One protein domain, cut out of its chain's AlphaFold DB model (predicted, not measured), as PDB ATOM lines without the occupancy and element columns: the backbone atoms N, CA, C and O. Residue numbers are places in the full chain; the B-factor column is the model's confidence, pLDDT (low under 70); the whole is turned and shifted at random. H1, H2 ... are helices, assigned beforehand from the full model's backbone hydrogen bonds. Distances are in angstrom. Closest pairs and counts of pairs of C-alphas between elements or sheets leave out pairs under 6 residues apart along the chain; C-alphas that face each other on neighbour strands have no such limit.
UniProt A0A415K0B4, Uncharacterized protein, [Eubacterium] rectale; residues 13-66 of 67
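This is residues 13 to 66 of the 67 residues of an uncharacterized protein of [Eubacterium] rectale (UniProt A0A415K0B4). One long helix, H1, makes the length of the model, and a shorter helix, H2, folds back from its last residues as the other arm of a narrow V. The two are joined by a tight link, and beyond it H2 draws away from H1. The printed part has 54 residues with two named helices, H1 then H2, and no named strand; its class is all helix. It is flat, 45 by 24 by 6 A, and only just extended, close to loose, with a radius of gyration of the C-alphas of 15.4 A.

H1, residues 19 to 47, is 41.0 A long, from C-alpha 19 at (118.847, 159.688, 135.570). H2, residues 50 to 64, is 21.2 A long and ends at C-alpha 64 at (140.862, 175.756, 138.359).

H1 and H2 form a helical hairpin, opposite ways at a shallow tilt of 25 degrees. H1 touches H2 with residues 40 to 44 alone, and H2 touches H1 with residues 50 to 53 alone; the closest C-alphas, of Glu 44 and Ile 53, are 6.9 A apart. In H1 and H2 every O i to N i+4 pair is within hydrogen-bond range.

The C-alphas farthest apart, of Asn 16 and Lys 48, are 45.6 A apart. The printed part has no cut. Residues 62 to 66 have pLDDT under 70.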
ATOM      1  N   GLY A  13     123.174 169.586 141.586       77.50
ATOM      2  CA  GLY A  13     122.439 170.119 140.430       77.50
ATOM      3  C   GLY A  13     121.785 169.069 139.516       77.50
ATOM      4  O   GLY A  13     120.977 169.426 138.655       77.50
ATOM      5  N   TYR A  14     122.105 167.784 139.693       74.00
ATOM      6  CA  TYR A  14     121.511 166.670 138.949       74.00
ATOM      7  C   TYR A  14     120.466 165.894 139.757       74.00
ATOM      8  O   TYR A  14     119.759 165.078 139.172       74.00
ATOM      9  N   MET A  15     120.302 166.171 141.058       71.88
ATOM     10  CA  MET A  15     119.307 165.480 141.895       71.88
ATOM     11  C   MET A  15     117.865 165.695 141.419       71.88
ATOM     12  O   MET A  15     117.030 164.814 141.586       71.88
ATOM     13  N   ASN A  16     117.578 166.849 140.806       78.50
ATOM     14  CA  ASN A  16     116.263 167.169 140.241       78.50
ATOM     15  C   ASN A  16     116.171 166.890 138.726       78.50
ATOM     16  O   ASN A  16     115.228 167.335 138.071       78.50
ATOM     17  N   LYS A  17     117.172 166.217 138.141       78.94
ATOM     18  CA  LYS A  17     117.231 165.900 136.708       78.94
ATOM     19  C   LYS A  17     116.981 164.416 136.457       78.94
ATOM     20  O   LYS A  17     117.034 163.593 137.368       78.94
ATOM     21  N   SER A  18     116.712 164.069 135.199       85.50
ATOM     22  CA  SER A  18     116.558 162.671 134.806       85.50
ATOM     23  C   SER A  18     117.853 161.894 135.051       85.50
ATOM     24  O   SER A  18     118.957 162.385 134.806       85.50
ATOM     25  N   VAL A  19     117.718 160.629 135.456       83.94
ATOM     26  CA  VAL A  19     118.847 159.688 135.570       83.94
ATOM     27  C   VAL A  19     119.604 159.571 134.241       83.94
ATOM     28  O   VAL A  19     120.815 159.355 134.235       83.94
ATOM     29  N   GLN A  20     118.910 159.731 133.111       86.94
ATOM     30  CA  GLN A  20     119.538 159.721 131.789       86.94
ATOM     31  C   GLN A  20     120.438 160.944 131.582       86.94
ATOM     32  O   GLN A  20     121.576 160.779 131.152       86.94
ATOM     33  N   ASP A  21     119.979 162.136 131.969       84.12
ATOM     34  CA  ASP A  21     120.761 163.374 131.859       84.12
ATOM     35  C   ASP A  21     122.004 163.326 132.742       84.12
ATOM     36  O   ASP A  21     123.083 163.752 132.334       84.12
ATOM     37  N   PHE A  22     121.869 162.758 133.943       85.69
ATOM     38  CA  PHE A  22     123.001 162.529 134.832       85.69
ATOM     39  C   PHE A  22     124.036 161.593 134.197       85.69
ATOM     40  O   PHE A  22     125.221 161.918 134.152       85.69
ATOM     41  N   ARG A  23     123.597 160.450 133.650       87.94
ATOM     42  CA  ARG A  23     124.488 159.500 132.960       87.94
ATOM     43  C   ARG A  23     125.154 160.120 131.737       87.94
ATOM     44  O   ARG A  23     126.332 159.856 131.502       87.94
ATOM     45  N   PHE A  24     124.424 160.932 130.980       89.38
ATOM     46  CA  PHE A  24     124.952 161.641 129.822       89.38
ATOM     47  C   PHE A  24     126.027 162.649 130.237       89.38
ATOM     48  O   PHE A  24     127.151 162.570 129.752       89.38
ATOM     49  N   ALA A  25     125.729 163.522 131.204       86.00
ATOM     50  CA  ALA A  25     126.686 164.504 131.708       86.00
ATOM     51  C   ALA A  25     127.939 163.848 132.308       86.00
ATOM     52  O   ALA A  25     129.057 164.299 132.062       86.00
ATOM     53  N   LEU A  26     127.767 162.748 133.047       86.56
ATOM     54  CA  LEU A  26     128.880 161.966 133.577       86.56
ATOM     55  C   LEU A  26     129.736 161.367 132.451       86.56
ATOM     56  O   LEU A  26     130.963 161.452 132.498       86.56
ATOM     57  N   SER A  27     129.099 160.792 131.429       88.69
ATOM     58  CA  SER A  27     129.794 160.203 130.276       88.69
ATOM     59  C   SER A  27     130.569 161.256 129.485       88.69
ATOM     60  O   SER A  27     131.717 161.016 129.119       88.69
ATOM     61  N   GLU A  28     129.987 162.438 129.280       88.56
ATOM     62  CA  GLU A  28     130.661 163.563 128.626       88.56
ATOM     63  C   GLU A  28     131.844 164.082 129.453       88.56
ATOM     64  O   GLU A  28     132.917 164.332 128.903       88.56
ATOM     65  N   GLY A  29     131.702 164.157 130.781       87.06
ATOM     66  CA  GLY A  29     132.805 164.494 131.682       87.06
ATOM     67  C   GLY A  29     133.977 163.512 131.568       87.06
ATOM     68  O   GLY A  29     135.123 163.928 131.389       87.06
ATOM     69  N   ILE A  30     133.688 162.206 131.588       90.12
ATOM     70  CA  ILE A  30     134.696 161.149 131.409       90.12
ATOM     71  C   ILE A  30     135.339 161.249 130.021       90.12
ATOM     72  O   ILE A  30     136.562 161.182 129.891       90.12
ATOM     73  N   ARG A  31     134.536 161.443 128.971       91.00
ATOM     74  CA  ARG A  31     135.024 161.535 127.590       91.00
ATOM     75  C   ARG A  31     135.960 162.724 127.396       91.00
ATOM     76  O   ARG A  31     137.010 162.570 126.773       91.00
ATOM     77  N   SER A  32     135.608 163.872 127.967       88.00
ATOM     78  CA  SER A  32     136.442 165.075 127.959       88.00
ATOM     79  C   SER A  32     137.777 164.836 128.671       88.00
ATOM     80  O   SER A  32     138.839 165.145 128.127       88.00
ATOM     81  N   GLN A  33     137.751 164.179 129.836       86.00
ATOM     82  CA  GLN A  33     138.963 163.841 130.586       86.00
ATOM     83  C   GLN A  33     139.884 162.882 129.811       86.00
ATOM     84  O   GLN A  33     141.093 163.118 129.728       86.00
ATOM     85  N   VAL A  34     139.328 161.832 129.197       90.56
ATOM     86  CA  VAL A  34     140.086 160.861 128.386       90.56
ATOM     87  C   VAL A  34     140.681 161.520 127.140       90.56
ATOM     88  O   VAL A  34     141.855 161.297 126.824       90.56
ATOM     89  N   PHE A  35     139.901 162.351 126.443       89.62
ATOM     90  CA  PHE A  35     140.377 163.104 125.282       89.62
ATOM     91  C   PHE A  35     141.556 164.000 125.659       89.62
ATOM     92  O   PHE A  35     142.599 163.955 125.006       89.62
ATOM     93  N   PHE A  36     141.417 164.765 126.741       84.69
ATOM     94  CA  PHE A  36     142.450 165.691 127.182       84.69
ATOM     95  C   PHE A  36     143.728 164.969 127.625       84.69
ATOM     96  O   PHE A  36     144.816 165.345 127.193       84.69
ATOM     97  N   SER A  37     143.616 163.890 128.407       86.44
ATOM     98  CA  SER A  37     144.781 163.081 128.797       86.44
ATOM     99  C   SER A  37     145.514 162.528 127.571       86.44
ATOM    100  O   SER A  37     146.740 162.588 127.495       86.44
ATOM    101  N   THR A  38     144.762 162.040 126.580       89.50
ATOM    102  CA  THR A  38     145.322 161.543 125.315       89.50
ATOM    103  C   THR A  38     145.994 162.666 124.524       89.50
ATOM    104  O   THR A  38     147.048 162.462 123.922       89.50
ATOM    105  N   PHE A  39     145.400 163.858 124.514       85.94
ATOM    106  CA  PHE A  39     145.938 165.031 123.835       85.94
ATOM    107  C   PHE A  39     147.262 165.485 124.455       85.94
ATOM    108  O   PHE A  39     148.248 165.606 123.730       85.94
ATOM    109  N   VAL A  40     147.316 165.654 125.781       83.88
ATOM    110  CA  VAL A  40     148.552 166.001 126.501       83.88
ATOM    111  C   VAL A  40     149.636 164.963 126.223       83.88
ATOM    112  O   VAL A  40     150.734 165.331 125.813       83.88
ATOM    113  N   GLN A  41     149.310 163.672 126.314       86.31
ATOM    114  CA  GLN A  41     150.260 162.596 126.026       86.31
ATOM    115  C   GLN A  41     150.769 162.626 124.573       86.31
ATOM    116  O   GLN A  41     151.949 162.384 124.310       86.31
ATOM    117  N   LYS A  42     149.900 162.924 123.598       86.81
ATOM    118  CA  LYS A  42     150.320 163.086 122.198       86.81
ATOM    119  C   LYS A  42     151.225 164.299 122.017       86.81
ATOM    120  O   LYS A  42     152.220 164.181 121.308       86.81
ATOM    121  N   VAL A  43     150.920 165.429 122.648       83.88
ATOM    122  CA  VAL A  43     151.768 166.632 122.620       83.88
ATOM    123  C   VAL A  43     153.141 166.333 123.226       83.88
ATOM    124  O   VAL A  43     154.160 166.662 122.617       83.88
ATOM    125  N   GLU A  44     153.179 165.644 124.367       81.94
ATOM    126  CA  GLU A  44     154.418 165.223 125.025       81.94
ATOM    127  C   GLU A  44     155.281 164.340 124.121       81.94
ATOM    128  O   GLU A  44     156.465 164.619 123.929       81.94
ATOM    129  N   ASN A  45     154.685 163.320 123.503       82.81
ATOM    130  CA  ASN A  45     155.435 162.336 122.725       82.81
ATOM    131  C   ASN A  45     155.797 162.799 121.306       82.81
ATOM    132  O   ASN A  45     156.869 162.452 120.807       82.81
ATOM    133  N   GLN A  46     154.909 163.546 120.642       79.69
ATOM    134  CA  GLN A  46     155.063 163.927 119.231       79.69
ATOM    135  C   GLN A  46     155.738 165.285 119.068       79.69
ATOM    136  O   GLN A  46     156.645 165.427 118.255       79.69
ATOM    137  N   ILE A  47     155.306 166.283 119.840       79.31
ATOM    138  CA  ILE A  47     155.829 167.649 119.714       79.31
ATOM    139  C   ILE A  47     157.103 167.795 120.553       79.31
ATOM    140  O   ILE A  47     157.989 168.559 120.181       79.31
ATOM    141  N   LYS A  48     157.207 167.069 121.681       70.25
ATOM    142  CA  LYS A  48     158.335 167.138 122.634       70.25
ATOM    143  C   LYS A  48     158.669 168.570 123.082       70.25
ATOM    144  O   LYS A  48     159.774 168.847 123.540       70.25
ATOM    145  N   SER A  49     157.714 169.495 122.950       73.69
ATOM    146  CA  SER A  49     157.905 170.897 123.303       73.69
ATOM    147  C   SER A  49     157.473 171.119 124.740       73.69
ATOM    148  O   SER A  49     156.284 171.198 125.060       73.69
ATOM    149  N   THR A  50     158.470 171.255 125.608       74.94
ATOM    150  CA  THR A  50     158.307 171.615 127.021       74.94
ATOM    151  C   THR A  50     157.541 172.926 127.194       74.94
ATOM    152  O   THR A  50     156.769 173.059 128.139       74.94
ATOM    153  N   SER A  51     157.678 173.859 126.247       77.81
ATOM    154  CA  SER A  51     156.943 175.128 126.239       77.81
ATOM    155  C   SER A  51     155.432 174.926 126.065       77.81
ATOM    156  O   SER A  51     154.641 175.476 126.830       77.81
ATOM    157  N   VAL A  52     155.016 174.060 125.131       79.62
ATOM    158  CA  VAL A  52     153.589 173.764 124.890       79.62
ATOM    159  C   VAL A  52     152.971 173.034 126.087       79.62
ATOM    160  O   VAL A  52     151.861 173.358 126.502       79.62
ATOM    161  N   ILE A  53     153.703 172.094 126.689       80.56
ATOM    162  CA  ILE A  53     153.255 171.368 127.889       80.56
ATOM    163  C   ILE A  53     153.105 172.320 129.083       80.56
ATOM    164  O   ILE A  53     152.123 172.238 129.820       80.56
ATOM    165  N   ASN A  54     154.050 173.244 129.272       81.38
ATOM    166  CA  ASN A  54     153.989 174.219 130.358       81.38
ATOM    167  C   ASN A  54     152.843 175.219 130.168       81.38
ATOM    168  O   ASN A  54     152.128 175.497 131.128       81.38
ATOM    169  N   ALA A  55     152.606 175.684 128.938       82.94
ATOM    170  CA  ALA A  55     151.459 176.531 128.622       82.94
ATOM    171  C   ALA A  55     150.123 175.811 128.890       82.94
ATOM    172  O   ALA A  55     149.220 176.393 129.491       82.94
ATOM    173  N   LEU A  56     150.015 174.525 128.532       80.44
ATOM    174  CA  LEU A  56     148.842 173.693 128.836       80.44
ATOM    175  C   LEU A  56     148.616 173.539 130.346       80.44
ATOM    176  O   LEU A  56     147.491 173.703 130.819       80.44
ATOM    177  N   LYS A  57     149.676 173.268 131.116       78.62
ATOM    178  CA  LYS A  57     149.602 173.180 132.584       78.62
ATOM    179  C   LYS A  57     149.173 174.507 133.214       78.62
ATOM    180  O   LYS A  57     148.348 174.511 134.126       78.62
ATOM    181  N   GLN A  58     149.690 175.628 132.713       81.38
ATOM    182  CA  GLN A  58     149.358 176.961 133.215       81.38
ATOM    183  C   GLN A  58     147.904 177.343 132.917       81.38
ATOM    184  O   GLN A  58     147.204 177.798 133.822       81.38
ATOM    185  N   ALA A  59     147.420 177.081 131.699       79.25
ATOM    186  CA  ALA A  59     146.014 177.271 131.345       79.25
ATOM    187  C   ALA A  59     145.079 176.457 132.262       79.25
ATOM    188  O   ALA A  59     144.015 176.933 132.658       79.25
ATOM    189  N   PHE A  60     145.499 175.255 132.668       71.00
ATOM    190  CA  PHE A  60     144.736 174.414 133.592       71.00
ATOM    191  C   PHE A  60     144.712 174.966 135.024       71.00
ATOM    192  O   PHE A  60     143.655 175.008 135.653       71.00
ATOM    193  N   SER A  61     145.858 175.430 135.531       72.38
ATOM    194  CA  SER A  61     145.939 176.055 136.857       72.38
ATOM    195  C   SER A  61     145.078 177.314 136.956       72.38
ATOM    196  O   SER A  61     144.508 177.565 138.014       72.38
ATOM    197  N   GLN A  62     144.972 178.092 135.875       67.62
ATOM    198  CA  GLN A  62     144.139 179.296 135.843       67.62
ATOM    199  C   GLN A  62     142.643 178.970 135.745       67.62
ATOM    200  O   GLN A  62     141.836 179.593 136.428       67.62
ATOM    201  N   ASN A  63     142.256 177.950 134.976       58.66
ATOM    202  CA  ASN A  63     140.853 177.530 134.912       58.66
ATOM    203  C   ASN A  63     140.346 176.910 136.228       58.66
ATOM    204  O   ASN A  63     139.170 177.051 136.539       58.66
ATOM    205  N   MET A  64     141.214 176.272 137.025       52.47
ATOM    206  CA  MET A  64     140.862 175.756 138.359       52.47
ATOM    207  C   MET A  64     140.771 176.842 139.440       52.47
ATOM    208  O   MET A  64     140.073 176.637 140.423       52.47
ATOM    209  N   SER A  65     141.443 177.990 139.286       50.78
ATOM    210  CA  SER A  65     141.288 179.121 140.220       50.78
ATOM    211  C   SER A  65     140.012 179.938 139.990       50.78
ATOM    212  O   SER A  65     139.691 180.806 140.796       50.78
ATOM    213  N   HIS A  66     139.308 179.684 138.884       45.81
ATOM    214  CA  HIS A  66     138.076 180.371 138.498       45.81
ATOM    215  C   HIS A  66     136.815 179.498 138.633       45.81
ATOM    216  O   HIS A  66     135.743 179.957 138.236       45.81
TER     217      HIS A  66